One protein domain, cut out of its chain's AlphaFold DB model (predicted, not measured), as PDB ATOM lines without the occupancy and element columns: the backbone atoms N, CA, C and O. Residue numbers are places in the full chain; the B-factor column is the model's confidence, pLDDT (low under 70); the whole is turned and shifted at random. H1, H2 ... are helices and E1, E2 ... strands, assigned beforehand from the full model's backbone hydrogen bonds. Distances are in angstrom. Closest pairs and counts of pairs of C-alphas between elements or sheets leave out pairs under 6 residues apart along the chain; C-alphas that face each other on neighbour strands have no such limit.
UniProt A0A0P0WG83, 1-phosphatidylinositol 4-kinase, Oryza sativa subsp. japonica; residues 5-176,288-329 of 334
ATOM      1  N   ASP A   5     162.634 222.972 235.407       85.69
ATOM      2  CA  ASP A   5     162.087 222.066 234.387       85.69
ATOM      3  C   ASP A   5     163.157 221.642 233.365       85.69
ATOM      4  O   ASP A   5     164.266 222.177 233.330       85.69
ATOM      5  N   ALA A   6     162.870 220.636 232.542       85.62
ATOM      6  CA  ALA A   6     163.869 220.069 231.642       85.62
ATOM      7  C   ALA A   6     164.333 221.023 230.524       85.62
ATOM      8  O   ALA A   6     165.341 220.722 229.887       85.62
ATOM      9  N   SER A   7     163.649 222.146 230.279       83.75
ATOM     10  CA  SER A   7     164.063 223.137 229.274       83.75
ATOM     11  C   SER A   7     165.226 224.019 229.748       83.75
ATOM     12  O   SER A   7     166.050 224.445 228.940       83.75
ATOM     13  N   ASP A   8     165.363 224.210 231.063       76.81
ATOM     14  CA  ASP A   8     166.397 225.054 231.673       76.81
ATOM     15  C   ASP A   8     167.789 224.393 231.722       76.81
ATOM     16  O   ASP A   8     168.781 225.017 232.114       76.81
ATOM     17  N   HIS A   9     167.893 223.108 231.374       67.62
ATOM     18  CA  HIS A   9     169.078 222.291 231.618       67.62
ATOM     19  C   HIS A   9     169.391 221.343 230.453       67.62
ATOM     20  O   HIS A   9     168.512 220.790 229.806       67.62
ATOM     21  N   GLY A  10     170.682 221.081 230.225       73.69
ATOM     22  CA  GLY A  10     171.111 220.084 229.244       73.69
ATOM     23  C   GLY A  10     170.607 218.681 229.604       73.69
ATOM     24  O   GLY A  10     170.985 218.119 230.640       73.69
ATOM     25  N   THR A  11     169.806 218.095 228.713       82.81
ATOM     26  CA  THR A  11     169.134 216.796 228.902       82.81
ATOM     27  C   THR A  11     170.104 215.615 228.996       82.81
ATOM     28  O   THR A  11     169.741 214.549 229.483       82.81
ATOM     29  N   SER A  12     171.378 215.796 228.631       82.56
ATOM     30  CA  SER A  12     172.429 214.764 228.665       82.56
ATOM     31  C   SER A  12     172.716 214.175 230.052       82.56
ATOM     32  O   SER A  12     173.299 213.098 230.148       82.56
ATOM     33  N   SER A  13     172.318 214.864 231.123       83.62
ATOM     34  CA  SER A  13     172.518 214.413 232.508       83.62
ATOM     35  C   SER A  13     171.378 213.553 233.062       83.62
ATOM     36  O   SER A  13     171.491 213.034 234.173       83.62
ATOM     37  N   PHE A  14     170.283 213.398 232.316       91.06
ATOM     38  CA  PHE A  14     169.111 212.666 232.782       91.06
ATOM     39  C   PHE A  14     169.353 211.151 232.816       91.06
ATOM     40  O   PHE A  14     169.915 210.605 231.859       91.06
ATOM     41  N   PRO A  15     168.908 210.444 233.876       92.44
ATOM     42  CA  PRO A  15     168.982 208.993 233.926       92.44
ATOM     43  C   PRO A  15     168.138 208.360 232.823       92.44
ATOM     44  O   PRO A  15     166.960 208.683 232.671       92.44
ATOM     45  N   VAL A  16     168.721 207.394 232.116       95.25
ATOM     46  CA  VAL A  16     168.055 206.650 231.033       95.25
ATOM     47  C   VAL A  16     166.730 206.054 231.504       95.25
ATOM     48  O   VAL A  16     165.689 206.323 230.915       95.25
ATOM     49  N   ALA A  17     166.752 205.357 232.643       95.94
ATOM     50  CA  ALA A  17     165.563 204.722 233.202       95.94
ATOM     51  C   ALA A  17     164.443 205.717 233.554       95.94
ATOM     52  O   ALA A  17     163.263 205.384 233.488       95.94
ATOM     53  N   ALA A  18     164.785 206.957 233.922       95.94
ATOM     54  CA  ALA A  18     163.783 207.981 234.207       95.94
ATOM     55  C   ALA A  18     163.085 208.446 232.919       95.94
ATOM     56  O   ALA A  18     161.859 208.529 232.887       95.94
ATOM     57  N   VAL A  19     163.853 208.670 231.846       97.44
ATOM     58  CA  VAL A  19     163.315 209.018 230.519       97.44
ATOM     59  C   VAL A  19     162.460 207.878 229.963       97.44
ATOM     60  O   VAL A  19     161.340 208.115 229.519       97.44
ATOM     61  N   HIS A  20     162.930 206.632 230.071       98.56
ATOM     62  CA  HIS A  20     162.175 205.444 229.664       98.56
ATOM     63  C   HIS A  20     160.836 205.318 230.386       98.56
ATOM     64  O   HIS A  20     159.814 205.110 229.739       98.56
ATOM     65  N   ARG A  21     160.803 205.498 231.711       98.38
ATOM     66  CA  ARG A  21     159.553 205.447 232.489       98.38
ATOM     67  C   ARG A  21     158.547 206.515 232.057       98.38
ATOM     68  O   ARG A  21     157.359 206.209 231.976       98.38
ATOM     69  N   ILE A  22     159.016 207.731 231.765       98.38
ATOM     70  CA  ILE A  22     158.172 208.814 231.236       98.38
ATOM     71  C   ILE A  22     157.622 208.424 229.864       98.38
ATOM     72  O   ILE A  22     156.408 208.415 229.680       98.38
ATOM     73  N   GLY A  23     158.488 208.009 228.938       98.50
ATOM     74  CA  GLY A  23     158.073 207.629 227.590       98.50
ATOM     75  C   GLY A  23     157.117 206.434 227.557       98.50
ATOM     76  O   GLY A  23     156.128 206.465 226.835       98.50
ATOM     77  N   ILE A  24     157.334 205.412 228.394       98.75
ATOM     78  CA  ILE A  24     156.415 204.270 228.544       98.75
ATOM     79  C   ILE A  24     155.016 204.741 228.959       98.75
ATOM     80  O   ILE A  24     154.017 204.234 228.447       98.75
ATOM     81  N   LEU A  25     154.928 205.689 229.897       98.62
ATOM     82  CA  LEU A  25     153.649 206.259 230.310       98.62
ATOM     83  C   LEU A  25     153.022 207.072 229.173       98.62
ATOM     84  O   LEU A  25     151.875 206.802 228.820       98.62
ATOM     85  N   ASP A  26     153.775 208.009 228.597       98.62
ATOM     86  CA  ASP A  26     153.311 208.923 227.548       98.62
ATOM     87  C   ASP A  26     152.814 208.181 226.302       98.62
ATOM     88  O   ASP A  26     151.769 208.536 225.762       98.62
ATOM     89  N   ILE A  27     153.503 207.113 225.888       98.62
ATOM     90  CA  ILE A  27     153.074 206.245 224.785       98.62
ATOM     91  C   ILE A  27     151.716 205.621 225.099       98.62
ATOM     92  O   ILE A  27     150.804 205.683 224.281       98.62
ATOM     93  N   ARG A  28     151.553 205.028 226.290       98.38
ATOM     94  CA  ARG A  28     150.315 204.321 226.658       98.38
ATOM     95  C   ARG A  28     149.119 205.253 226.722       98.38
ATOM     96  O   ARG A  28     148.042 204.878 226.276       98.38
ATOM     97  N   ILE A  29     149.301 206.440 227.291       97.62
ATOM     98  CA  ILE A  29     148.223 207.425 227.413       97.62
ATOM     99  C   ILE A  29     148.090 208.310 226.175       97.62
ATOM    100  O   ILE A  29     147.223 209.175 226.174       97.62
ATOM    101  N   PHE A  30     148.923 208.107 225.150       97.81
ATOM    102  CA  PHE A  30     148.973 208.924 223.940       97.81
ATOM    103  C   PHE A  30     149.024 210.421 224.275       97.81
ATOM    104  O   PHE A  30     148.103 211.181 223.980       97.81
ATOM    105  N   ASN A  31     150.068 210.825 224.998       97.69
ATOM    106  CA  ASN A  31     150.253 212.223 225.376       97.69
ATOM    107  C   ASN A  31     150.556 213.064 224.130       97.69
ATOM    108  O   ASN A  31     151.520 212.776 223.424       97.69
ATOM    109  N   THR A  32     149.749 214.090 223.863       95.88
ATOM    110  CA  THR A  32     149.932 214.943 222.685       95.88
ATOM    111  C   THR A  32     150.791 216.174 222.951       95.88
ATOM    112  O   THR A  32     151.121 216.874 222.001       95.88
ATOM    113  N   ASP A  33     151.217 216.406 224.197       95.94
ATOM    114  CA  ASP A  33     151.934 217.622 224.590       95.94
ATOM    115  C   ASP A  33     153.060 217.361 225.611       95.94
ATOM    116  O   ASP A  33     153.231 218.057 226.619       95.94
ATOM    117  N   ARG A  34     153.876 216.321 225.390       96.56
ATOM    118  CA  ARG A  34     155.078 216.117 226.211       96.56
ATOM    119  C   ARG A  34     156.220 216.991 225.696       96.56
ATOM    120  O   ARG A  34     157.081 216.523 224.953       96.56
ATOM    121  N   HIS A  35     156.282 218.232 226.168       95.12
ATOM    122  CA  HIS A  35     157.443 219.111 225.995       95.12
ATOM    123  C   HIS A  35     158.357 219.138 227.235       95.12
ATOM    124  O   HIS A  35     157.969 218.707 228.325       95.12
ATOM    125  N   ALA A  36     159.577 219.676 227.102       93.75
ATOM    126  CA  ALA A  36     160.561 219.735 228.195       93.75
ATOM    127  C   ALA A  36     160.038 220.469 229.449       93.75
ATOM    128  O   ALA A  36     160.266 220.016 230.569       93.75
ATOM    129  N   GLY A  37     159.255 221.539 229.267       93.81
ATOM    130  CA  GLY A  37     158.592 222.245 230.375       93.81
ATOM    131  C   GLY A  37     157.630 221.383 231.214       93.81
ATOM    132  O   GLY A  37     157.396 221.691 232.379       93.81
ATOM    133  N   ASN A  38     157.136 220.257 230.678       95.62
ATOM    134  CA  ASN A  38     156.255 219.329 231.396       95.62
ATOM    135  C   ASN A  38     157.036 218.230 232.138       95.62
ATOM    136  O   ASN A  38     156.450 217.253 232.609       95.62
ATOM    137  N   VAL A  39     158.360 218.354 232.250       95.75
ATOM    138  CA  VAL A  39     159.212 217.426 232.998       95.75
ATOM    139  C   VAL A  39     159.993 218.208 234.041       95.75
ATOM    140  O   VAL A  39     160.946 218.916 233.731       95.75
ATOM    141  N   LEU A  40     159.605 218.055 235.304       93.94
ATOM    142  CA  LEU A  40     160.300 218.694 236.415       93.94
ATOM    143  C   LEU A  40     161.548 217.903 236.785       93.94
ATOM    144  O   LEU A  40     161.521 216.671 236.845       93.94
ATOM    145  N   VAL A  41     162.618 218.617 237.117       92.19
ATOM    146  CA  VAL A  41     163.902 218.041 237.501       92.19
ATOM    147  C   VAL A  41     164.216 218.406 238.948       92.19
ATOM    148  O   VAL A  41     164.110 219.560 239.373       92.19
ATOM    149  N   ARG A  42     164.631 217.406 239.724       89.88
ATOM    150  CA  ARG A  42     165.216 217.592 241.055       89.88
ATOM    151  C   ARG A  42     166.652 217.097 241.045       89.88
ATOM    152  O   ARG A  42     166.904 215.961 240.647       89.88
ATOM    153  N   LYS A  43     167.589 217.915 241.509       85.81
ATOM    154  CA  LYS A  43     168.973 217.512 241.764       85.81
ATOM    155  C   LYS A  43     169.053 216.816 243.121       85.81
ATOM    156  O   LYS A  43     168.494 217.275 244.112       85.81
ATOM    157  N   LEU A  44     169.759 215.694 243.162       81.19
ATOM    158  CA  LEU A  44     170.100 215.005 244.397       81.19
ATOM    159  C   LEU A  44     171.521 215.406 244.800       81.19
ATOM    160  O   LEU A  44     172.504 215.041 244.145       81.19
ATOM    161  N   ASP A  45     171.629 216.159 245.892       66.12
ATOM    162  CA  ASP A  45     172.904 216.576 246.473       66.12
ATOM    163  C   ASP A  45     173.583 215.377 247.158       66.12
ATOM    164  O   ASP A  45     173.365 215.097 248.336       66.12
ATOM    165  N   GLY A  46     174.393 214.621 246.407       58.62
ATOM    166  CA  GLY A  46     175.083 213.445 246.964       58.62
ATOM    167  C   GLY A  46     176.280 212.886 246.187       58.62
ATOM    168  O   GLY A  46     176.996 212.031 246.706       58.62
ATOM    169  N   GLY A  47     176.563 213.357 244.972       54.44
ATOM    170  CA  GLY A  47     177.649 212.818 244.149       54.44
ATOM    171  C   GLY A  47     179.020 213.429 244.450       54.44
ATOM    172  O   GLY A  47     179.493 214.274 243.696       54.44
ATOM    173  N   THR A  48     179.712 212.984 245.501       49.94
ATOM    174  CA  THR A  48     181.171 213.192 245.631       49.94
ATOM    175  C   THR A  48     181.910 212.240 244.683       49.94
ATOM    176  O   THR A  48     182.505 211.248 245.088       49.94
ATOM    177  N   GLY A  49     181.851 212.500 243.376       47.56
ATOM    178  CA  GLY A  49     182.524 211.668 242.381       47.56
ATOM    179  C   GLY A  49     182.370 212.200 240.962       47.56
ATOM    180  O   GLY A  49     181.395 212.866 240.642       47.56
ATOM    181  N   ARG A  50     183.342 211.898 240.094       47.88
ATOM    182  CA  ARG A  50     183.479 212.385 238.703       47.88
ATOM    183  C   ARG A  50     182.359 211.949 237.724       47.88
ATOM    184  O   ARG A  50     182.564 212.025 236.518       47.88
ATOM    185  N   PHE A  51     181.198 211.513 238.212       49.84
ATOM    186  CA  PHE A  51     180.091 210.977 237.417       49.84
ATOM    187  C   PHE A  51     178.759 211.624 237.814       49.84
ATOM    188  O   PHE A  51     177.991 211.021 238.547       49.84
ATOM    189  N   GLY A  52     178.504 212.833 237.302       54.88
ATOM    190  CA  GLY A  52     177.169 213.445 237.215       54.88
ATOM    191  C   GLY A  52     176.468 213.796 238.536       54.88
ATOM    192  O   GLY A  52     176.542 213.097 239.539       54.88
ATOM    193  N   CYS A  53     175.719 214.899 238.537       58.59
ATOM    194  CA  CYS A  53     174.693 215.106 239.560       58.59
ATOM    195  C   CYS A  53     173.582 214.080 239.305       58.59
ATOM    196  O   CYS A  53     173.054 214.041 238.194       58.59
ATOM    197  N   GLN A  54     173.236 213.247 240.290       74.75
ATOM    198  CA  GLN A  54     172.051 212.397 240.172       74.75
ATOM    199  C   GLN A  54     170.817 213.303 240.119       74.75
ATOM    200  O   GLN A  54     170.682 214.213 240.937       74.75
ATOM    201  N   THR A  55     169.950 213.096 239.133       85.69
ATOM    202  CA  THR A  55     168.707 213.855 238.973       85.69
ATOM    203  C   THR A  55     167.507 212.917 239.005       85.69
ATOM    204  O   THR A  55     167.582 211.778 238.548       85.69
ATOM    205  N   GLU A  56     166.399 213.390 239.564       90.56
ATOM    206  CA  GLU A  56     165.088 212.748 239.479       90.56
ATOM    207  C   GLU A  56     164.212 213.540 238.509       90.56
ATOM    208  O   GLU A  56     164.234 214.774 238.526       90.56
ATOM    209  N   LEU A  57     163.431 212.830 237.693       93.56
ATOM    210  CA  LEU A  57     162.491 213.424 236.747       93.56
ATOM    211  C   LEU A  57     161.053 213.143 237.175       93.56
ATOM    212  O   LEU A  57     160.722 212.014 237.542       93.56
ATOM    213  N   PHE A  58     160.196 214.154 237.074       95.06
ATOM    214  CA  PHE A  58     158.775 214.051 237.386       95.06
ATOM    215  C   PHE A  58     157.954 214.561 236.197       95.06
ATOM    216  O   PHE A  58     157.957 215.770 235.951       95.06
ATOM    217  N   PRO A  59     157.253 213.680 235.458       96.44
ATOM    218  CA  PRO A  59     156.328 214.126 234.430       96.44
ATOM    219  C   PRO A  59     155.128 214.796 235.099       96.44
ATOM    220  O   PRO A  59     154.516 214.243 236.018       96.44
ATOM    221  N   ILE A  60     154.799 215.993 234.640       96.19
ATOM    222  CA  ILE A  60     153.612 216.737 235.057       96.19
ATOM    223  C   ILE A  60     152.717 216.997 233.851       96.19
ATOM    224  O   ILE A  60     153.052 216.600 232.740       96.19
ATOM    225  N   ASP A  61     151.579 217.629 234.118       94.38
ATOM    226  CA  ASP A  61     150.626 218.109 233.122       94.38
ATOM    227  C   ASP A  61     150.244 217.068 232.057       94.38
ATOM    228  O   ASP A  61     150.776 217.005 230.954       94.38
ATOM    229  N   HIS A  62     149.309 216.200 232.438       95.19
ATOM    230  CA  HIS A  62     148.742 215.175 231.558       95.19
ATOM    231  C   HIS A  62     147.366 215.611 231.024       95.19
ATOM    232  O   HIS A  62     146.508 214.768 230.762       95.19
ATOM    233  N   GLY A  63     147.116 216.926 230.941       94.25
ATOM    234  CA  GLY A  63     145.823 217.482 230.531       94.25
ATOM    235  C   GLY A  63     145.448 217.177 229.077       94.25
ATOM    236  O   GLY A  63     144.263 217.137 228.756       94.25
ATOM    237  N   LEU A  64     146.446 216.912 228.228       94.75
ATOM    238  CA  LEU A  64     146.306 216.581 226.806       94.75
ATOM    239  C   LEU A  64     146.693 215.115 226.533       94.75
ATOM    240  O   LEU A  64     147.491 214.791 225.661       94.75
ATOM    241  N   CYS A  65     146.158 214.203 227.343       96.25
ATOM    242  CA  CYS A  65     146.339 212.759 227.188       96.25
ATOM    243  C   CYS A  65     144.993 212.073 226.925       96.25
ATOM    244  O   CYS A  65     143.937 212.596 227.279       96.25
ATOM    245  N   LEU A  66     145.040 210.856 226.378       95.88
ATOM    246  CA  LEU A  66     143.883 210.010 226.076       95.88
ATOM    247  C   LEU A  66     142.855 210.700 225.145       95.88
ATOM    248  O   LEU A  66     141.695 210.867 225.535       95.88
ATOM    249  N   PRO A  67     143.239 211.085 223.911       95.25
ATOM    250  CA  PRO A  67     142.315 211.669 222.934       95.25
ATOM    251  C   PRO A  67     141.229 210.671 222.478       95.25
ATOM    252  O   PRO A  67     141.279 209.479 222.784       95.25
ATOM    253  N   GLU A  68     140.203 211.141 221.751       92.88
ATOM    254  CA  GLU A  68     139.184 210.234 221.170       92.88
ATOM    255  C   GLU A  68     139.683 209.495 219.926       92.88
ATOM    256  O   GLU A  68     139.198 208.411 219.601       92.88
ATOM    257  N   ASN A  69     140.577 210.142 219.186       91.31
ATOM    258  CA  ASN A  69     141.078 209.696 217.899       91.31
ATOM    259  C   ASN A  69     142.602 209.748 217.930       91.31
ATOM    260  O   ASN A  69     143.189 210.408 218.785       91.31
ATOM    261  N   LEU A  70     143.232 209.058 216.982       91.75
ATOM    262  CA  LEU A  70     144.663 209.215 216.775       91.75
ATOM    263  C   LEU A  70     144.915 210.605 216.182       91.75
ATOM    264  O   LEU A  70     144.391 210.946 215.119       91.75
ATOM    265  N   GLU A  71     145.657 211.398 216.939       90.25
ATOM    266  CA  GLU A  71     146.188 212.710 216.573       90.25
ATOM    267  C   GLU A  71     147.697 212.577 216.336       90.25
ATOM    268  O   GLU A  71     148.239 211.478 216.444       90.25
ATOM    269  N   ASP A  72     148.382 213.671 216.019       91.88
ATOM    270  CA  ASP A  72     149.846 213.680 215.989       91.88
ATOM    271  C   ASP A  72     150.385 213.996 217.396       91.88
ATOM    272  O   ASP A  72     150.224 215.130 217.858       91.88
ATOM    273  N   PRO A  73     150.954 213.022 218.135       94.38
ATOM    274  CA  PRO A  73     151.451 213.284 219.473       94.38
ATOM    275  C   PRO A  73     152.786 214.032 219.428       94.38
ATOM    276  O   PRO A  73     153.635 213.763 218.581       94.38
ATOM    277  N   TYR A  74     153.027 214.917 220.395       94.00
ATOM    278  CA  TYR A  74     154.329 215.554 220.563       94.00
ATOM    279  C   TYR A  74     155.121 214.932 221.717       94.00
ATOM    280  O   TYR A  74     154.703 214.970 222.876       94.00
ATOM    281  N   PHE A  75     156.303 214.395 221.397       97.00
ATOM    282  CA  PHE A  75     157.218 213.777 222.357       97.00
ATOM    283  C   PHE A  75     158.625 214.379 222.258       97.00
ATOM    284  O   PHE A  75     159.467 213.920 221.487       97.00
ATOM    285  N   GLU A  76     158.929 215.354 223.111       95.62
ATOM    286  CA  GLU A  76     160.258 215.976 223.187       95.62
ATOM    287  C   GLU A  76     161.367 214.955 223.484       95.62
ATOM    288  O   GLU A  76     162.481 215.047 222.962       95.62
ATOM    289  N   TRP A  77     161.064 213.933 224.293       97.00
ATOM    290  CA  TRP A  77     162.052 212.929 224.674       97.00
ATOM    291  C   TRP A  77     162.568 212.108 223.489       97.00
ATOM    292  O   TRP A  77     163.644 211.532 223.626       97.00
ATOM    293  N   ILE A  78     161.904 212.075 222.324       96.62
ATOM    294  CA  ILE A  78     162.428 211.390 221.123       96.62
ATOM    295  C   ILE A  78     163.819 211.924 220.760       96.62
ATOM    296  O   ILE A  78     164.685 211.172 220.317       96.62
ATOM    297  N   HIS A  79     164.062 213.215 220.995       94.50
ATOM    298  CA  HIS A  79     165.318 213.878 220.651       94.50
ATOM    299  C   HIS A  79     166.393 213.761 221.738       94.50
ATOM    300  O   HIS A  79     167.525 214.216 221.550       94.50
ATOM    301  N   TRP A  80     166.075 213.157 222.883       95.38
ATOM    302  CA  TRP A  80     167.031 212.970 223.969       95.38
ATOM    303  C   TRP A  80     167.858 211.712 223.722       95.38
ATOM    304  O   TRP A  80     167.326 210.655 223.389       95.38
ATOM    305  N   ALA A  81     169.175 211.802 223.928       95.50
ATOM    306  CA  ALA A  81     170.097 210.693 223.666       95.50
ATOM    307  C   ALA A  81     169.718 209.409 224.425       95.50
ATOM    308  O   ALA A  81     169.947 208.306 223.931       95.50
ATOM    309  N   GLN A  82     169.115 209.564 225.605       96.25
ATOM    310  CA  GLN A  82     168.608 208.490 226.448       96.25
ATOM    311  C   GLN A  82     167.570 207.629 225.730       96.25
ATOM    312  O   GLN A  82     167.618 206.416 225.865       96.25
ATOM    313  N   SER A  83     166.681 208.223 224.935       97.62
ATOM    314  CA  SER A  83     165.595 207.502 224.261       97.62
ATOM    315  C   SER A  83     166.088 206.589 223.138       97.62
ATOM    316  O   SER A  83     165.399 205.647 222.756       97.62
ATOM    317  N   SER A  84     167.298 206.836 222.634       97.69
ATOM    318  CA  SER A  84     167.968 205.983 221.648       97.69
ATOM    319  C   SER A  84     168.705 204.795 222.280       97.69
ATOM    320  O   SER A  84     169.299 203.990 221.560       97.69
ATOM    321  N   ILE A  85     168.705 204.677 223.611       97.19
ATOM    322  CA  ILE A  85     169.305 203.551 224.331       97.19
ATOM    323  C   ILE A  85     168.263 202.423 224.434       97.19
ATOM    324  O   ILE A  85     167.092 202.698 224.689       97.19
ATOM    325  N   PRO A  86     168.644 201.146 224.232       98.00
ATOM    326  CA  PRO A  86     167.719 200.029 224.400       98.00
ATOM    327  C   PRO A  86     167.123 199.973 225.811       98.00
ATOM    328  O   PRO A  86     167.801 200.294 226.790       98.00
ATOM    329  N   PHE A  87     165.880 199.501 225.917       98.56
ATOM    330  CA  PHE A  87     165.270 199.202 227.211       98.56
ATOM    331  C   PHE A  87     166.104 198.181 227.993       98.56
ATOM    332  O   PHE A  87     166.671 197.238 227.434       98.56
ATOM    333  N   SER A  88     166.153 198.360 229.307       98.12
ATOM    334  CA  SER A  88     166.703 197.379 230.240       98.12
ATOM    335  C   SER A  88     165.786 196.157 230.379       98.12
ATOM    336  O   SER A  88     164.596 196.212 230.071       98.12
ATOM    337  N   GLU A  89     166.321 195.052 230.901       98.19
ATOM    338  CA  GLU A  89     165.532 193.838 231.169       98.19
ATOM    339  C   GLU A  89     164.366 194.098 232.138       98.19
ATOM    340  O   GLU A  89     163.276 193.564 231.943       98.19
ATOM    341  N   GLU A  90     164.567 194.960 233.143       98.25
ATOM    342  CA  GLU A  90     163.518 195.374 234.087       98.25
ATOM    343  C   GLU A  90     162.373 196.100 233.365       98.25
ATOM    344  O   GLU A  90     161.200 195.808 233.596       98.25
ATOM    345  N   GLU A  91     162.707 197.021 232.460       98.50
ATOM    346  CA  GLU A  91     161.723 197.778 231.681       98.50
ATOM    347  C   GLU A  91     160.974 196.882 230.694       98.50
ATOM    348  O   GLU A  91     159.755 196.990 230.578       98.50
ATOM    349  N   LEU A  92     161.673 195.964 230.021       98.69
ATOM    350  CA  LEU A  92     161.055 194.999 229.112       98.69
ATOM    351  C   LEU A  92     160.093 194.061 229.850       98.69
ATOM    352  O   LEU A  92     158.982 193.826 229.374       98.69
ATOM    353  N   GLU A  93     160.479 193.560 231.025       98.69
ATOM    354  CA  GLU A  93     159.608 192.716 231.847       98.69
ATOM    355  C   GLU A  93     158.406 193.510 232.383       98.69
ATOM    356  O   GLU A  93     157.282 193.004 232.384       98.69
ATOM    357  N   TYR A  94     158.599 194.776 232.770       98.69
ATOM    358  CA  TYR A  94     157.493 195.664 233.132       98.69
ATOM    359  C   TYR A  94     156.514 195.848 231.964       98.69
ATOM    360  O   TYR A  94     155.318 195.602 232.130       98.69
ATOM    361  N   ILE A  95     157.009 196.216 230.775       98.81
ATOM    362  CA  ILE A  95     156.192 196.426 229.570       98.81
ATOM    363  C   ILE A  95     155.417 195.152 229.218       98.81
ATOM    364  O   ILE A  95     154.204 195.189 228.998       98.81
ATOM    365  N   LYS A  96     156.088 193.999 229.215       98.56
ATOM    366  CA  LYS A  96     155.482 192.695 228.918       98.56
ATOM    367  C   LYS A  96     154.312 192.362 229.850       98.56
ATOM    368  O   LYS A  96     153.320 191.790 229.391       98.56
ATOM    369  N   ASN A  97     154.397 192.753 231.120       98.50
ATOM    370  CA  ASN A  97     153.378 192.482 232.135       98.50
ATOM    371  C   ASN A  97     152.235 193.513 232.190       98.50
ATOM    372  O   ASN A  97     151.295 193.320 232.961       98.50
ATOM    373  N   LEU A  98     152.268 194.576 231.378       98.44
ATOM    374  CA  LEU A  98     151.159 195.533 231.284       98.44
ATOM    375  C   LEU A  98     149.871 194.844 230.813       98.44
ATOM    376  O   LEU A  98     149.882 194.114 229.818       98.44
ATOM    377  N   ASP A  99     148.759 195.112 231.493       98.19
ATOM    378  CA  ASP A  99     147.438 194.577 231.160       98.19
ATOM    379  C   ASP A  99     146.478 195.731 230.830       98.19
ATOM    380  O   ASP A  99     145.917 196.341 231.750       98.19
ATOM    381  N   PRO A 100     146.245 196.014 229.532       97.19
ATOM    382  CA  PRO A 100     145.400 197.131 229.131       97.19
ATOM    383  C   PRO A 100     143.955 196.988 229.620       97.19
ATOM    384  O   PRO A 100     143.299 197.993 229.877       97.19
ATOM    385  N   MET A 101     143.444 195.767 229.810       97.25
ATOM    386  CA  MET A 101     142.070 195.563 230.279       97.25
ATOM    387  C   MET A 101     141.939 195.870 231.768       97.25
ATOM    388  O   MET A 101     140.937 196.446 232.203       97.25
ATOM    389  N   ARG A 102     142.973 195.549 232.555       97.88
ATOM    390  CA  ARG A 102     143.055 195.954 233.961       97.88
ATOM    391  C   ARG A 102     143.149 197.471 234.103       97.88
ATOM    392  O   ARG A 102     142.489 198.031 234.980       97.88
ATOM    393  N   ASP A 103     143.925 198.125 233.242       97.50
ATOM    394  CA  ASP A 103     144.037 199.586 233.224       97.50
ATOM    395  C   ASP A 103     142.700 200.244 232.867       97.50
ATOM    396  O   ASP A 103     142.254 201.154 233.565       97.50
ATOM    397  N   VAL A 104     142.002 199.728 231.850       97.62
ATOM    398  CA  VAL A 104     140.657 200.181 231.474       97.62
ATOM    399  C   VAL A 104     139.669 200.029 232.632       97.62
ATOM    400  O   VAL A 104     138.914 200.956 232.924       97.62
ATOM    401  N   ALA A 105     139.667 198.884 233.322       97.62
ATOM    402  CA  ALA A 105     138.789 198.660 234.469       97.62
ATOM    403  C   ALA A 105     139.077 199.639 235.619       97.62
ATOM    404  O   ALA A 105     138.149 200.130 236.264       97.62
ATOM    405  N   MET A 106     140.355 199.947 235.859       97.81
ATOM    406  CA  MET A 106     140.766 200.955 236.833       97.81
ATOM    407  C   MET A 106     140.293 202.353 236.414       97.81
ATOM    408  O   MET A 106     139.627 203.015 237.206       97.81
ATOM    409  N   LEU A 107     140.524 202.772 235.167       96.88
ATOM    410  CA  LEU A 107     140.111 204.095 234.688       96.88
ATOM    411  C   LEU A 107     138.597 204.280 234.691       96.88
ATOM    412  O   LEU A 107     138.130 205.337 235.093       96.88
ATOM    413  N   ARG A 108     137.810 203.261 234.331       96.31
ATOM    414  CA  ARG A 108     136.343 203.336 234.442       96.31
ATOM    415  C   ARG A 108     135.872 203.557 235.881       96.31
ATOM    416  O   ARG A 108     134.842 204.187 236.091       96.31
ATOM    417  N   ARG A 109     136.609 203.031 236.865       96.81
ATOM    418  CA  ARG A 109     136.295 203.206 238.289       96.81
ATOM    419  C   ARG A 109     136.679 204.597 238.789       96.81
ATOM    420  O   ARG A 109     135.884 205.214 239.489       96.81
ATOM    421  N   GLU A 110     137.880 205.065 238.455       96.69
ATOM    422  CA  GLU A 110     138.410 206.339 238.964       96.69
ATOM    423  C   GLU A 110     137.910 207.558 238.167       96.69
ATOM    424  O   GLU A 110     137.777 208.647 238.720       96.69
ATOM    425  N   LEU A 111     137.591 207.381 236.880       94.62
ATOM    426  CA  LEU A 111     137.127 208.422 235.958       94.62
ATOM    427  C   LEU A 111     135.806 208.003 235.281       94.62
ATOM    428  O   LEU A 111     135.799 207.671 234.097       94.62
ATOM    429  N   PRO A 112     134.653 208.055 235.975       89.94
ATOM    430  CA  PRO A 112     133.381 207.557 235.432       89.94
ATOM    431  C   PRO A 112     132.889 208.254 234.150       89.94
ATOM    432  O   PRO A 112     132.019 207.729 233.463       89.94
ATOM    433  N   ILE A 113     133.417 209.443 233.841       94.00
ATOM    434  CA  ILE A 113     133.037 210.263 232.676       94.00
ATOM    435  C   ILE A 113     133.969 209.987 231.476       94.00
ATOM    436  O   ILE A 113     133.793 210.561 230.402       94.00
ATOM    437  N   ILE A 114     134.963 209.100 231.620       95.00
ATOM    438  CA  ILE A 114     135.866 208.770 230.517       95.00
ATOM    439  C   ILE A 114     135.095 208.103 229.373       95.00
ATOM    440  O   ILE A 114     134.328 207.158 229.564       95.00
ATOM    441  N   ARG A 115     135.292 208.618 228.162       95.06
ATOM    442  CA  ARG A 115     134.650 208.092 226.958       95.06
ATOM    443  C   ARG A 115     135.330 206.801 226.513       95.06
ATOM    444  O   ARG A 115     136.544 206.647 226.629       95.06
ATOM    445  N   GLU A 116     134.552 205.902 225.918       95.19
ATOM    446  CA  GLU A 116     135.051 204.602 225.456       95.19
ATOM    447  C   GLU A 116     136.165 204.733 224.405       95.19
ATOM    448  O   GLU A 116     137.123 203.969 224.418       95.19
ATOM    449  N   ALA A 117     136.091 205.747 223.539       95.44
ATOM    450  CA  ALA A 117     137.112 206.011 222.527       95.44
ATOM    451  C   ALA A 117     138.509 206.251 223.143       95.44
ATOM    452  O   ALA A 117     139.498 205.711 222.656       95.44
ATOM    453  N   CYS A 118     138.580 206.960 224.274       96.81
ATOM    454  CA  CYS A 118     139.823 207.189 225.016       96.81
ATOM    455  C   CYS A 118     140.412 205.880 225.566       96.81
ATOM    456  O   CYS A 118     141.620 205.652 225.528       96.81
ATOM    457  N   LEU A 119     139.544 204.991 226.058       97.50
ATOM    458  CA  LEU A 119     139.942 203.670 226.550       97.50
ATOM    459  C   LEU A 119     140.459 202.784 225.409       97.50
ATOM    460  O   LEU A 119     141.423 202.045 225.594       97.50
ATOM    461  N   ARG A 120     139.870 202.895 224.212       97.56
ATOM    462  CA  ARG A 120     140.354 202.211 223.005       97.56
ATOM    463  C   ARG A 120     141.753 202.669 222.606       97.56
ATOM    464  O   ARG A 120     142.585 201.813 222.317       97.56
ATOM    465  N   VAL A 121     142.034 203.975 222.659       97.44
ATOM    466  CA  VAL A 121     143.386 204.520 222.432       97.44
ATOM    467  C   VAL A 121     144.380 203.927 223.436       97.44
ATOM    468  O   VAL A 121     145.399 203.381 223.024       97.44
ATOM    469  N   LEU A 122     144.055 203.909 224.733       98.25
ATOM    470  CA  LEU A 122     144.918 203.302 225.757       98.25
ATOM    471  C   LEU A 122     145.247 201.829 225.468       98.25
ATOM    472  O   LEU A 122     146.402 201.406 225.587       98.25
ATOM    473  N   VAL A 123     144.229 201.036 225.117       98.50
ATOM    474  CA  VAL A 123     144.392 199.610 224.801       98.50
ATOM    475  C   VAL A 123     145.289 199.443 223.577       98.50
ATOM    476  O   VAL A 123     146.268 198.696 223.636       98.50
ATOM    477  N   LEU A 124     144.987 200.173 222.502       98.44
ATOM    478  CA  LEU A 124     145.739 200.155 221.252       98.44
ATOM    479  C   LEU A 124     147.216 200.495 221.482       98.44
ATOM    480  O   LEU A 124     148.096 199.735 221.084       98.44
ATOM    481  N   CYS A 125     147.493 201.598 222.177       98.62
ATOM    482  CA  CYS A 125     148.851 202.074 222.422       98.62
ATOM    483  C   CYS A 125     149.626 201.168 223.380       98.62
ATOM    484  O   CYS A 125     150.829 200.975 223.212       98.62
ATOM    485  N   THR A 126     148.949 200.548 224.351       98.75
ATOM    486  CA  THR A 126     149.580 199.548 225.223       98.75
ATOM    487  C   THR A 126     149.959 198.292 224.436       98.75
ATOM    488  O   THR A 126     151.067 197.793 224.601       98.75
ATOM    489  N   ILE A 127     149.091 197.796 223.548       98.62
ATOM    490  CA  ILE A 127     149.419 196.675 222.651       98.62
ATOM    491  C   ILE A 127     150.595 197.051 221.744       98.62
ATOM    492  O   ILE A 127     151.556 196.290 221.642       98.62
ATOM    493  N   PHE A 128     150.544 198.242 221.145       98.75
ATOM    494  CA  PHE A 128     151.596 198.757 220.278       98.75
ATOM    495  C   PHE A 128     152.961 198.787 220.976       98.75
ATOM    496  O   PHE A 128     153.926 198.216 220.467       98.75
ATOM    497  N   LEU A 129     153.023 199.376 222.175       98.81
ATOM    498  CA  LEU A 129     154.234 199.427 222.991       98.81
ATOM    499  C   LEU A 129     154.788 198.027 223.276       98.81
ATOM    500  O   LEU A 129     155.992 197.809 223.158       98.81
ATOM    501  N   LYS A 130     153.919 197.079 223.645       98.75
ATOM    502  CA  LYS A 130     154.329 195.710 223.981       98.75
ATOM    503  C   LYS A 130     154.967 194.995 222.796       98.75
ATOM    504  O   LYS A 130     156.037 194.415 222.953       98.75
ATOM    505  N   GLU A 131     154.336 195.052 221.628       98.50
ATOM    506  CA  GLU A 131     154.836 194.386 220.419       98.50
ATOM    507  C   GLU A 131     156.113 195.058 219.884       98.50
ATOM    508  O   GLU A 131     157.067 194.373 219.502       98.50
ATOM    509  N   ALA A 132     156.182 196.392 219.921       98.38
ATOM    510  CA  ALA A 132     157.362 197.138 219.492       98.38
ATOM    511  C   ALA A 132     158.573 196.885 220.409       98.38
ATOM    512  O   ALA A 132     159.665 196.585 219.920       98.38
ATOM    513  N   ALA A 133     158.376 196.915 221.732       98.38
ATOM    514  CA  ALA A 133     159.424 196.603 222.703       98.38
ATOM    515  C   ALA A 133     159.880 195.135 222.606       98.38
ATOM    516  O   ALA A 133     161.079 194.861 222.632       98.38
ATOM    517  N   ALA A 134     158.951 194.189 222.418       97.81
ATOM    518  CA  ALA A 134     159.282 192.779 222.189       97.81
ATOM    519  C   ALA A 134     160.070 192.557 220.884       97.81
ATOM    520  O   ALA A 134     160.878 191.633 220.800       97.81
ATOM    521  N   SER A 135     159.874 193.428 219.892       97.31
ATOM    522  CA  SER A 135     160.637 193.446 218.637       97.31
ATOM    523  C   SER A 135     162.005 194.136 218.758       97.31
ATOM    524  O   SER A 135     162.748 194.196 217.779       97.31
ATOM    525  N   GLY A 136     162.360 194.627 219.950       96.88
ATOM    526  CA  GLY A 136     163.670 195.202 220.255       96.88
ATOM    527  C   GLY A 136     163.840 196.673 219.873       96.88
ATOM    528  O   GLY A 136     164.979 197.135 219.822       96.88
ATOM    529  N   LEU A 137     162.752 197.400 219.601       98.19
ATOM    530  CA  LEU A 137     162.816 198.838 219.323       98.19
ATOM    531  C   LEU A 137     163.145 199.616 220.603       98.19
ATOM    532  O   LEU A 137     162.639 199.293 221.682       98.19
ATOM    533  N   CYS A 138     163.968 200.658 220.481       98.38
ATOM    534  CA  CYS A 138     164.192 201.601 221.578       98.38
ATOM    535  C   CYS A 138     163.068 202.642 221.663       98.38
ATOM    536  O   CYS A 138     162.239 202.772 220.763       98.38
ATOM    537  N   LEU A 139     163.041 203.407 222.756       98.62
ATOM    538  CA  LEU A 139     161.974 204.364 223.023       98.62
ATOM    539  C   LEU A 139     161.809 205.396 221.891       98.62
ATOM    540  O   LEU A 139     160.684 205.651 221.464       98.62
ATOM    541  N   ALA A 140     162.914 205.945 221.376       98.12
ATOM    542  CA  ALA A 140     162.898 206.911 220.277       98.12
ATOM    543  C   ALA A 140     162.267 206.322 219.008       98.12
ATOM    544  O   ALA A 140     161.415 206.961 218.401       98.12
ATOM    545  N   GLU A 141     162.610 205.082 218.645       98.06
ATOM    546  CA  GLU A 141     162.036 204.417 217.469       98.06
ATOM    547  C   GLU A 141     160.531 204.174 217.608       98.06
ATOM    548  O   GLU A 141     159.804 204.265 216.618       98.06
ATOM    549  N   ILE A 142     160.061 203.864 218.820       98.56
ATOM    550  CA  ILE A 142     158.629 203.710 219.099       98.56
ATOM    551  C   ILE A 142     157.926 205.064 218.970       98.56
ATOM    552  O   ILE A 142     156.898 205.149 218.302       98.56
ATOM    553  N   GLY A 143     158.504 206.127 219.540       97.88
ATOM    554  CA  GLY A 143     157.998 207.492 219.398       97.88
ATOM    555  C   GLY A 143     157.904 207.928 217.932       97.88
ATOM    556  O   GLY A 143     156.836 208.333 217.488       97.88
ATOM    557  N   GLU A 144     158.964 207.728 217.146       96.38
ATOM    558  CA  GLU A 144     158.997 208.027 215.702       96.38
ATOM    559  C   GLU A 144     157.940 207.266 214.885       96.38
ATOM    560  O   GLU A 144     157.561 207.689 213.793       96.38
ATOM    561  N   MET A 145     157.497 206.095 215.350       96.94
ATOM    562  CA  MET A 145     156.415 205.358 214.697       96.94
ATOM    563  C   MET A 145     155.031 205.942 215.005       96.94
ATOM    564  O   MET A 145     154.110 205.719 214.217       96.94
ATOM    565  N   MET A 146     154.886 206.658 216.123       96.94
ATOM    566  CA  MET A 146     153.638 207.290 216.558       96.94
ATOM    567  C   MET A 146     153.492 208.725 216.048       96.94
ATOM    568  O   MET A 146     152.371 209.148 215.797       96.94
ATOM    569  N   THR A 147     154.596 209.452 215.886       94.56
ATOM    570  CA  THR A 147     154.604 210.829 215.372       94.56
ATOM    571  C   THR A 147     154.584 210.861 213.846       94.56
ATOM    572  O   THR A 147     155.192 210.005 213.192       94.56
ATOM    573  N   ARG A 148     153.942 211.868 213.257       92.12
ATOM    574  CA  ARG A 148     153.936 212.090 211.805       92.12
ATOM    575  C   ARG A 148     155.272 212.681 211.347       92.12
ATOM    576  O   ARG A 148     155.880 213.519 212.008       92.12
ATOM    577  N   GLU A 149     155.763 212.237 210.190       81.38
ATOM    578  CA  GLU A 149     156.969 212.812 209.586       81.38
ATOM    579  C   GLU A 149     156.587 214.061 208.776       81.38
ATOM    580  O   GLU A 149     155.849 213.964 207.797       81.38
ATOM    581  N   PHE A 150     157.120 215.235 209.128       68.62
ATOM    582  CA  PHE A 150     156.844 216.466 208.382       68.62
ATOM    583  C   PHE A 150     157.611 216.480 207.046       68.62
ATOM    584  O   PHE A 150     158.787 216.854 206.981       68.62
ATOM    585  N   ARG A 151     156.963 216.038 205.961       63.09
ATOM    586  CA  ARG A 151     157.535 215.999 204.604       63.09
ATOM    587  C   ARG A 151     156.790 216.945 203.659       63.09
ATOM    588  O   ARG A 151     156.061 216.515 202.777       63.09
ATOM    589  N   GLY A 152     157.044 218.246 203.785       65.50
ATOM    590  CA  GLY A 152     156.501 219.260 202.872       65.50
ATOM    591  C   GLY A 152     155.315 220.019 203.465       65.50
ATOM    592  O   GLY A 152     155.378 220.425 204.617       65.50
ATOM    593  N   LEU A 153     154.288 220.288 202.653       66.44
ATOM    594  CA  LEU A 153     153.090 221.041 203.063       66.44
ATOM    595  C   LEU A 153     151.899 220.137 203.432       66.44
ATOM    596  O   LEU A 153     150.896 220.654 203.914       66.44
ATOM    597  N   GLU A 154     151.991 218.827 203.184       69.88
ATOM    598  CA  GLU A 154     150.914 217.861 203.425       69.88
ATOM    599  C   GLU A 154     151.240 216.986 204.644       69.88
ATOM    600  O   GLU A 154     152.387 216.580 204.844       69.88
ATOM    601  N   GLU A 155     150.227 216.735 205.478       78.56
ATOM    602  CA  GLU A 155     150.323 215.816 206.613       78.56
ATOM    603  C   GLU A 155     150.183 214.376 206.117       78.56
ATOM    604  O   GLU A 155     149.183 214.022 205.495       78.56
ATOM    605  N   GLU A 156     151.169 213.539 206.428       88.44
ATOM    606  CA  GLU A 156     151.135 212.101 206.165       88.44
ATOM    607  C   GLU A 156     150.825 211.343 207.466       88.44
ATOM    608  O   GLU A 156     151.277 211.767 208.536       88.44
ATOM    609  N   PRO A 157     150.091 210.217 207.412       92.75
ATOM    610  CA  PRO A 157     149.813 209.417 208.596       92.75
ATOM    611  C   PRO A 157     151.102 208.841 209.192       92.75
ATOM    612  O   PRO A 157     152.032 208.438 208.485       92.75
ATOM    613  N   SER A 158     151.136 208.736 210.518       94.62
ATOM    614  CA  SER A 158     152.186 208.015 211.233       94.62
ATOM    615  C   SER A 158     152.164 206.520 210.890       94.62
ATOM    616  O   SER A 158     151.176 205.971 210.397       94.62
ATOM    617  N   LYS A 159     153.254 205.807 211.197       95.88
ATOM    618  CA  LYS A 159     153.326 204.352 210.967       95.88
ATOM    619  C   LYS A 159     152.258 203.612 211.780       95.88
ATOM    620  O   LYS A 159     151.676 202.655 211.275       95.88
ATOM    621  N   LEU A 160     151.972 204.072 213.001       97.00
ATOM    622  CA  LEU A 160     150.871 203.561 213.817       97.00
ATOM    623  C   LEU A 160     149.512 203.770 213.129       97.00
ATOM    624  O   LEU A 160     148.719 202.829 213.049       97.00
ATOM    625  N   GLU A 161     149.249 204.972 212.612       96.25
ATOM    626  CA  GLU A 161     147.999 205.282 211.907       96.25
ATOM    627  C   GLU A 161     147.832 204.430 210.646       96.25
ATOM    628  O   GLU A 161     146.751 203.888 210.437       96.25
ATOM    629  N   VAL A 162     148.894 204.219 209.859       96.44
ATOM    630  CA  VAL A 162     148.861 203.352 208.665       96.44
ATOM    631  C   VAL A 162     148.436 201.924 209.017       96.44
ATOM    632  O   VAL A 162     147.550 201.370 208.364       96.44
ATOM    633  N   VAL A 163     149.009 201.333 210.071       97.75
ATOM    634  CA  VAL A 163     148.619 199.984 210.527       97.75
ATOM    635  C   VAL A 163     147.148 199.962 210.955       97.75
ATOM    636  O   VAL A 163     146.419 199.024 210.635       97.75
ATOM    637  N   CYS A 164     146.676 201.011 211.628       97.31
ATOM    638  CA  CYS A 164     145.274 201.122 212.029       97.31
ATOM    639  C   CYS A 164     144.324 201.291 210.832       97.31
ATOM    640  O   CYS A 164     143.251 200.689 210.812       97.31
ATOM    641  N   MET A 165     144.699 202.074 209.817       96.25
ATOM    642  CA  MET A 165     143.924 202.215 208.578       96.25
ATOM    643  C   MET A 165     143.781 200.868 207.863       96.25
ATOM    644  O   MET A 165     142.688 200.505 207.431       96.25
ATOM    645  N   GLU A 166     144.869 200.106 207.786       96.62
ATOM    646  CA  GLU A 166     144.881 198.786 207.163       96.62
ATOM    647  C   GLU A 166     144.044 197.772 207.960       96.62
ATOM    648  O   GLU A 166     143.231 197.050 207.382       96.62
ATOM    649  N   ALA A 167     144.132 197.785 209.294       97.06
ATOM    650  CA  ALA A 167     143.271 196.973 210.153       97.06
ATOM    651  C   ALA A 167     141.782 197.318 209.968       97.06
ATOM    652  O   ALA A 167     140.942 196.420 209.874       97.06
ATOM    653  N   ARG A 168     141.443 198.609 209.830       94.44
ATOM    654  CA  ARG A 168     140.076 199.047 209.501       94.44
ATOM    655  C   ARG A 168     139.621 198.556 208.129       94.44
ATOM    656  O   ARG A 168     138.469 198.155 207.986       94.44
ATOM    657  N   ARG A 169     140.498 198.573 207.123       94.50
ATOM    658  CA  ARG A 169     140.186 198.042 205.788       94.50
ATOM    659  C   ARG A 169     139.864 196.549 205.855       94.50
ATOM    660  O   ARG A 169     138.863 196.121 205.293       94.50
ATOM    661  N   LYS A 170     140.662 195.776 206.599       93.81
ATOM    662  CA  LYS A 170     140.426 194.342 206.827       93.81
ATOM    663  C   LYS A 170     139.125 194.060 207.574       93.81
ATOM    664  O   LYS A 170     138.459 193.085 207.253       93.81
ATOM    665  N   LEU A 171     138.753 194.913 208.529       92.50
ATOM    666  CA  LEU A 171     137.460 194.826 209.208       92.50
ATOM    667  C   LEU A 171     136.291 195.052 208.234       92.50
ATOM    668  O   LEU A 171     135.310 194.327 208.297       92.50
ATOM    669  N   ALA A 172     136.395 196.015 207.315       88.56
ATOM    670  CA  ALA A 172     135.342 196.278 206.330       88.56
ATOM    671  C   ALA A 172     135.177 195.146 205.295       88.56
ATOM    672  O   ALA A 172     134.101 194.983 204.727       88.56
ATOM    673  N   GLU A 173     136.240 194.380 205.045       88.88
ATOM    674  CA  GLU A 173     136.222 193.175 204.202       88.88
ATOM    675  C   GLU A 173     135.711 191.933 204.951       88.88
ATOM    676  O   GLU A 173     135.415 190.915 204.325       88.88
ATOM    677  N   TRP A 174     135.627 191.987 206.283       82.69
ATOM    678  CA  TRP A 174     135.139 190.884 207.097       82.69
ATOM    679  C   TRP A 174     133.610 190.851 207.057       82.69
ATOM    680  O   TRP A 174     132.933 191.694 207.640       82.69
ATOM    681  N   GLU A 175     133.057 189.856 206.371       70.69
ATOM    682  CA  GLU A 175     131.646 189.515 206.513       70.69
ATOM    683  C   GLU A 175     131.476 188.599 207.737       70.69
ATOM    684  O   GLU A 175     132.167 187.574 207.832       70.69
ATOM    685  N   PRO A 176     130.553 188.910 208.667       64.88
ATOM    686  CA  PRO A 176     130.167 187.967 209.701       64.88
ATOM    687  C   PRO A 176     129.685 186.693 209.016       64.88
ATOM    688  O   PRO A 176     128.890 186.763 208.077       64.88
ATOM    689  N   VAL A 288     142.211 207.973 211.267       86.75
ATOM    690  CA  VAL A 288     141.532 206.828 211.874       86.75
ATOM    691  C   VAL A 288     140.604 207.294 212.987       86.75
ATOM    692  O   VAL A 288     141.025 207.954 213.935       86.75
ATOM    693  N   ARG A 289     139.332 206.892 212.902       88.94
ATOM    694  CA  ARG A 289     138.384 206.981 214.020       88.94
ATOM    695  C   ARG A 289     138.302 205.636 214.726       88.94
ATOM    696  O   ARG A 289     138.250 204.600 214.066       88.94
ATOM    697  N   LEU A 290     138.317 205.655 216.053       90.50
ATOM    698  CA  LEU A 290     138.175 204.445 216.870       90.50
ATOM    699  C   LEU A 290     136.831 204.394 217.602       90.50
ATOM    700  O   LEU A 290     136.511 203.385 218.223       90.50
ATOM    701  N   SER A 291     136.045 205.469 217.557       90.44
ATOM    702  CA  SER A 291     134.796 205.630 218.309       90.44
ATOM    703  C   SER A 291     133.567 205.009 217.641       90.44
ATOM    704  O   SER A 291     132.586 204.739 218.326       90.44
ATOM    705  N   ASP A 292     133.613 204.756 216.333       90.56
ATOM    706  CA  ASP A 292     132.483 204.310 215.508       90.56
ATOM    707  C   ASP A 292     132.248 202.792 215.517       90.56
ATOM    708  O   ASP A 292     131.191 202.344 215.088       90.56
ATOM    709  N   MET A 293     133.195 202.006 216.038       93.12
ATOM    710  CA  MET A 293     133.081 200.545 216.113       93.12
ATOM    711  C   MET A 293     132.220 200.087 217.299       93.12
ATOM    712  O   MET A 293     132.332 200.624 218.405       93.12
ATOM    713  N   ASN A 294     131.419 199.039 217.120       94.00
ATOM    714  CA  ASN A 294     130.778 198.312 218.216       94.00
ATOM    715  C   ASN A 294     131.784 197.379 218.940       94.00
ATOM    716  O   ASN A 294     132.982 197.395 218.660       94.00
ATOM    717  N   ALA A 295     131.335 196.614 219.941       93.81
ATOM    718  CA  ALA A 295     132.227 195.767 220.742       93.81
ATOM    719  C   ALA A 295     132.831 194.583 219.961       93.81
ATOM    720  O   ALA A 295     133.985 194.234 220.190       93.81
ATOM    721  N   GLU A 296     132.070 193.975 219.051       94.06
ATOM    722  CA  GLU A 296     132.526 192.861 218.213       94.06
ATOM    723  C   GLU A 296     133.510 193.356 217.151       94.06
ATOM    724  O   GLU A 296     134.625 192.843 217.051       94.06
ATOM    725  N   GLU A 297     133.146 194.433 216.454       95.44
ATOM    726  CA  GLU A 297     134.010 195.115 215.485       95.44
ATOM    727  C   GLU A 297     135.343 195.540 216.108       95.44
ATOM    728  O   GLU A 297     136.395 195.364 215.500       95.44
ATOM    729  N   TRP A 298     135.316 196.055 217.341       96.50
ATOM    730  CA  TRP A 298     136.523 196.444 218.066       96.50
ATOM    731  C   TRP A 298     137.456 195.261 218.349       96.50
ATOM    732  O   TRP A 298     138.670 195.391 218.197       96.50
ATOM    733  N   ASN A 299     136.915 194.103 218.735       95.88
ATOM    734  CA  ASN A 299     137.731 192.915 218.989       95.88
ATOM    735  C   ASN A 299     138.399 192.419 217.702       95.88
ATOM    736  O   ASN A 299     139.603 192.180 217.691       95.88
ATOM    737  N   ILE A 300     137.644 192.355 216.603       95.88
ATOM    738  CA  ILE A 300     138.170 191.945 215.293       95.88
ATOM    739  C   ILE A 300     139.211 192.952 214.796       95.88
ATOM    740  O   ILE A 300     140.270 192.563 214.306       95.88
ATOM    741  N   PHE A 301     138.953 194.252 214.967       97.38
ATOM    742  CA  PHE A 301     139.923 195.300 214.665       97.38
ATOM    743  C   PHE A 301     141.231 195.096 215.435       97.38
ATOM    744  O   PHE A 301     142.298 195.168 214.830       97.38
ATOM    745  N   LEU A 302     141.169 194.816 216.742       97.69
ATOM    746  CA  LEU A 302     142.361 194.577 217.559       97.69
ATOM    747  C   LEU A 302     143.139 193.335 217.117       97.69
ATOM    748  O   LEU A 302     144.368 193.380 217.087       97.69
ATOM    749  N   GLU A 303     142.452 192.252 216.753       96.94
ATOM    750  CA  GLU A 303     143.093 191.050 216.208       96.94
ATOM    751  C   GLU A 303     143.850 191.370 214.913       96.94
ATOM    752  O   GLU A 303     145.045 191.089 214.803       96.94
ATOM    753  N   LYS A 304     143.190 192.046 213.962       97.62
ATOM    754  CA  LYS A 304     143.816 192.452 212.693       97.62
ATOM    755  C   LYS A 304     144.960 193.436 212.910       97.62
ATOM    756  O   LYS A 304     146.009 193.298 212.287       97.62
ATOM    757  N   PHE A 305     144.789 194.398 213.813       98.31
ATOM    758  CA  PHE A 305     145.832 195.343 214.191       98.31
ATOM    759  C   PHE A 305     147.074 194.626 214.730       98.31
ATOM    760  O   PHE A 305     148.181 194.935 214.303       98.31
ATOM    761  N   GLN A 306     146.912 193.648 215.628       98.00
ATOM    762  CA  GLN A 306     148.035 192.887 216.181       98.00
ATOM    763  C   GLN A 306     148.773 192.060 215.123       98.00
ATOM    764  O   GLN A 306     150.004 192.005 215.155       98.00
ATOM    765  N   GLU A 307     148.049 191.418 214.203       97.25
ATOM    766  CA  GLU A 307     148.638 190.677 213.079       97.25
ATOM    767  C   GLU A 307     149.481 191.609 212.194       97.25
ATOM    768  O   GLU A 307     150.685 191.399 212.032       97.25
ATOM    769  N   LEU A 308     148.871 192.694 211.713       98.06
ATOM    770  CA  LEU A 308     149.509 193.667 210.822       98.06
ATOM    771  C   LEU A 308     150.676 194.400 211.490       98.06
ATOM    772  O   LEU A 308     151.684 194.689 210.849       98.06
ATOM    773  N   LEU A 309     150.571 194.689 212.789       98.12
ATOM    774  CA  LEU A 309     151.652 195.310 213.543       98.12
ATOM    775  C   LEU A 309     152.884 194.402 213.596       98.12
ATOM    776  O   LEU A 309     154.003 194.871 213.389       98.12
ATOM    777  N   LYS A 310     152.693 193.102 213.846       96.94
ATOM    778  CA  LYS A 310     153.795 192.128 213.860       96.94
ATOM    779  C   LYS A 310     154.462 192.030 212.495       96.94
ATOM    780  O   LYS A 310     155.690 192.025 212.434       96.94
ATOM    781  N   GLU A 311     153.678 192.001 211.421       96.69
ATOM    782  CA  GLU A 311     154.194 192.021 210.048       96.69
ATOM    783  C   GLU A 311     155.024 193.288 209.787       96.69
ATOM    784  O   GLU A 311     156.196 193.192 209.416       96.69
ATOM    785  N   ALA A 312     154.483 194.469 210.098       96.50
ATOM    786  CA  ALA A 312     155.174 195.745 209.909       96.50
ATOM    787  C   ALA A 312     156.496 195.835 210.699       96.50
ATOM    788  O   ALA A 312     157.506 196.342 210.197       96.50
ATOM    789  N   LEU A 313     156.524 195.321 211.934       96.44
ATOM    790  CA  LEU A 313     157.734 195.278 212.762       96.44
ATOM    791  C   LEU A 313     158.779 194.296 212.204       96.44
ATOM    792  O   LEU A 313     159.971 194.617 212.177       96.44
ATOM    793  N   GLN A 314     158.354 193.133 211.700       94.31
ATOM    794  CA  GLN A 314     159.244 192.161 211.056       94.31
ATOM    795  C   GLN A 314     159.852 192.707 209.759       94.31
ATOM    796  O   GLN A 314     161.061 192.576 209.541       94.31
ATOM    797  N   GLU A 315     159.049 193.361 208.920       92.75
ATOM    798  CA  GLU A 315     159.520 194.016 207.697       92.75
ATOM    799  C   GLU A 315     160.551 195.105 208.007       92.75
ATOM    800  O   GLU A 315     161.618 195.158 207.383       92.75
ATOM    801  N   ARG A 316     160.287 195.931 209.029       91.75
ATOM    802  CA  ARG A 316     161.238 196.942 209.511       91.75
ATOM    803  C   ARG A 316     162.555 196.302 209.951       91.75
ATOM    804  O   ARG A 316     163.622 196.765 209.537       91.75
ATOM    805  N   ALA A 317     162.499 195.243 210.759       89.12
ATOM    806  CA  ALA A 317     163.689 194.540 211.235       89.12
ATOM    807  C   ALA A 317     164.501 193.939 210.072       89.12
ATOM    808  O   ALA A 317     165.729 194.072 210.025       89.12
ATOM    809  N   ALA A 318     163.825 193.345 209.084       87.69
ATOM    810  CA  ALA A 318     164.460 192.816 207.880       87.69
ATOM    811  C   ALA A 318     165.151 193.923 207.064       87.69
ATOM    812  O   ALA A 318     166.314 193.768 206.668       87.69
ATOM    813  N   ALA A 319     164.483 195.062 206.863       86.56
ATOM    814  CA  ALA A 319     165.038 196.212 206.154       86.56
ATOM    815  C   ALA A 319     166.258 196.813 206.880       86.56
ATOM    816  O   ALA A 319     167.269 197.133 206.246       86.56
ATOM    817  N   ALA A 320     166.211 196.919 208.212       82.25
ATOM    818  CA  ALA A 320     167.340 197.371 209.025       82.25
ATOM    819  C   ALA A 320     168.544 196.416 208.912       82.25
ATOM    820  O   ALA A 320     169.675 196.855 208.668       82.25
ATOM    821  N   GLY A 321     168.301 195.103 208.980       75.00
ATOM    822  CA  GLY A 321     169.329 194.078 208.794       75.00
ATOM    823  C   GLY A 321     169.969 194.109 207.399       75.00
ATOM    824  O   GLY A 321     171.187 193.956 207.270       75.00
ATOM    825  N   GLN A 322     169.183 194.357 206.348       68.25
ATOM    826  CA  GLN A 322     169.693 194.529 204.982       68.25
ATOM    827  C   GLN A 322     170.567 195.784 204.843       68.25
ATOM    828  O   GLN A 322     171.663 195.700 204.280       68.25
ATOM    829  N   ARG A 323     170.144 196.926 205.405       68.88
ATOM    830  CA  ARG A 323     170.946 198.165 205.415       68.88
ATOM    831  C   ARG A 323     172.283 197.973 206.130       68.88
ATOM    832  O   ARG A 323     173.310 198.433 205.635       68.88
ATOM    833  N   MET A 324     172.306 197.256 207.256       65.00
ATOM    834  CA  MET A 324     173.553 196.974 207.979       65.00
ATOM    835  C   MET A 324     174.507 196.086 207.163       65.00
ATOM    836  O   MET A 324     175.701 196.377 207.091       65.00
ATOM    837  N   LYS A 325     173.987 195.066 206.465       59.59
ATOM    838  CA  LYS A 325     174.781 194.215 205.558       59.59
ATOM    839  C   LYS A 325     175.374 194.999 204.381       59.59
ATOM    840  O   LYS A 325     176.532 194.779 204.039       59.59
ATOM    841  N   GLN A 326     174.626 195.938 203.796       60.34
ATOM    842  CA  GLN A 326     175.126 196.793 202.711       60.34
ATOM    843  C   GLN A 326     176.244 197.746 203.173       60.34
ATOM    844  O   GLN A 326     177.193 197.974 202.427       60.34
ATOM    845  N   ARG A 327     176.187 198.258 204.413       57.78
ATOM    846  CA  ARG A 327     177.225 199.145 204.983       57.78
ATOM    847  C   ARG A 327     178.526 198.418 205.334       57.78
ATOM    848  O   ARG A 327     179.591 199.020 205.257       57.78
ATOM    849  N   LEU A 328     178.463 197.132 205.684       58.12
ATOM    850  CA  LEU A 328     179.652 196.313 205.965       58.12
ATOM    851  C   LEU A 328     180.392 195.860 204.687       58.12
ATOM    852  O   LEU A 328     181.538 195.425 204.768       58.12
ATOM    853  N   GLY A 329     179.770 195.986 203.508       54.31
ATOM    854  CA  GLY A 329     180.333 195.570 202.217       54.31
ATOM    855  C   GLY A 329     181.321 196.549 201.564       54.31
ATOM    856  O   GLY A 329     181.881 196.217 200.523       54.31
TER     857      GLY A 329
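What this domain is: This is residues 5 to 176 and 288 to 329 of the 334 residues of the protein "1-phosphatidylinositol 4-kinase" of Oryza sativa subsp. japonica (UniProt A0A0P0WG83). A strand hairpin, E1 and E2, sits at one end of a helical body; H1 comes next to it, H6 and H7 make the middle, and H8 and H9 cross each other beyond them. H5 folds back on H6 as a helical hairpin, short H2 and H3 pack on H7, and residues 318 to 329, of which 318 to 328 belong to the long H9, stick out as an arm. The printed part has 214 residues, with named elements in the order H1, E1, E2, H2, H3, H4, H5, H6, H7, H8, H9; the class is mostly helix and the two-strand sheet is antiparallel. It is compact, with a radius of gyration of the C-alphas of 18.7 A and spans of 67 by 57 by 39 A.

Where its parts are: H1, residues 16 to 29, begins at C-alpha 16 (168.055, 206.650, 231.033) and is 20.2 A long. E1 is residues 39 to 44 and E2 residues 54 to 59. H2, residues 76 to 79, H3, residues 81 to 84, and H4, residues 89 to 96, follow. H5 is residues 100 to 110, H6 residues 116 to 134, 27.2 A, H7 residues 139 to 146 and H8 residues 159 to 173, 21.5 A. H9, residues 295 to 328, is 49.7 A long and ends at C-alpha 328 (179.652, 196.313, 205.965).

How they stand to each other: H6 and H7 are the hubs, touching four helices each. H6 touches H1 at a steep tilt of 39 degrees, opposite ways, closest at the C-alphas of Arg 28 and Cys 125, 5.0 A. It touches H4 at Lys 96 and Lys 130, C-alphas 5.9 A apart, and H9 at Ala 132 and Leu 313, C-alphas 7.0 A apart. H5 and H6 form a helical hairpin, at 35.1 degrees only just steep. H7 touches H1, and also H2, with the C-alphas of Ile 78 and Ala 140 closest at 4.6 A, and H3, with those of Ser 83 and Ala 140 at 4.8 A. It touches H8 at Met 145 and Lys 159, C-alphas 4.9 A apart. H8 and H9 touch at a steep tilt of 46 degrees, opposite ways, closest at the C-alphas of Ala 167 and Phe 305, 5.1 A. The closest C-alphas of H1 and E2 are those of Ala 18 and Leu 57, 6.1 A. E1 and E2 form an antiparallel hairpin, with N 42 and O 56 at 2.9 A and N 44 and O 54 at 2.8 A, within hydrogen-bond range. Every O i to N i+4 pair is within range in H1 and H4 to H9; H2 and H3 are too short for one.

The domain as a whole: The C-alphas of Thr 48 and Glu 175 are the two farthest apart, 67.4 A. Residues 177 to 287 are not printed; C-alphas 176 and 288 are 22.1 A apart across the cut. The links E2 to H2 and H7 to H8 are long. The mean pLDDT of the printed part is 90.6, with residues 9, 45 to 53, 150 to 154, 176 and 322 to 329 under 70.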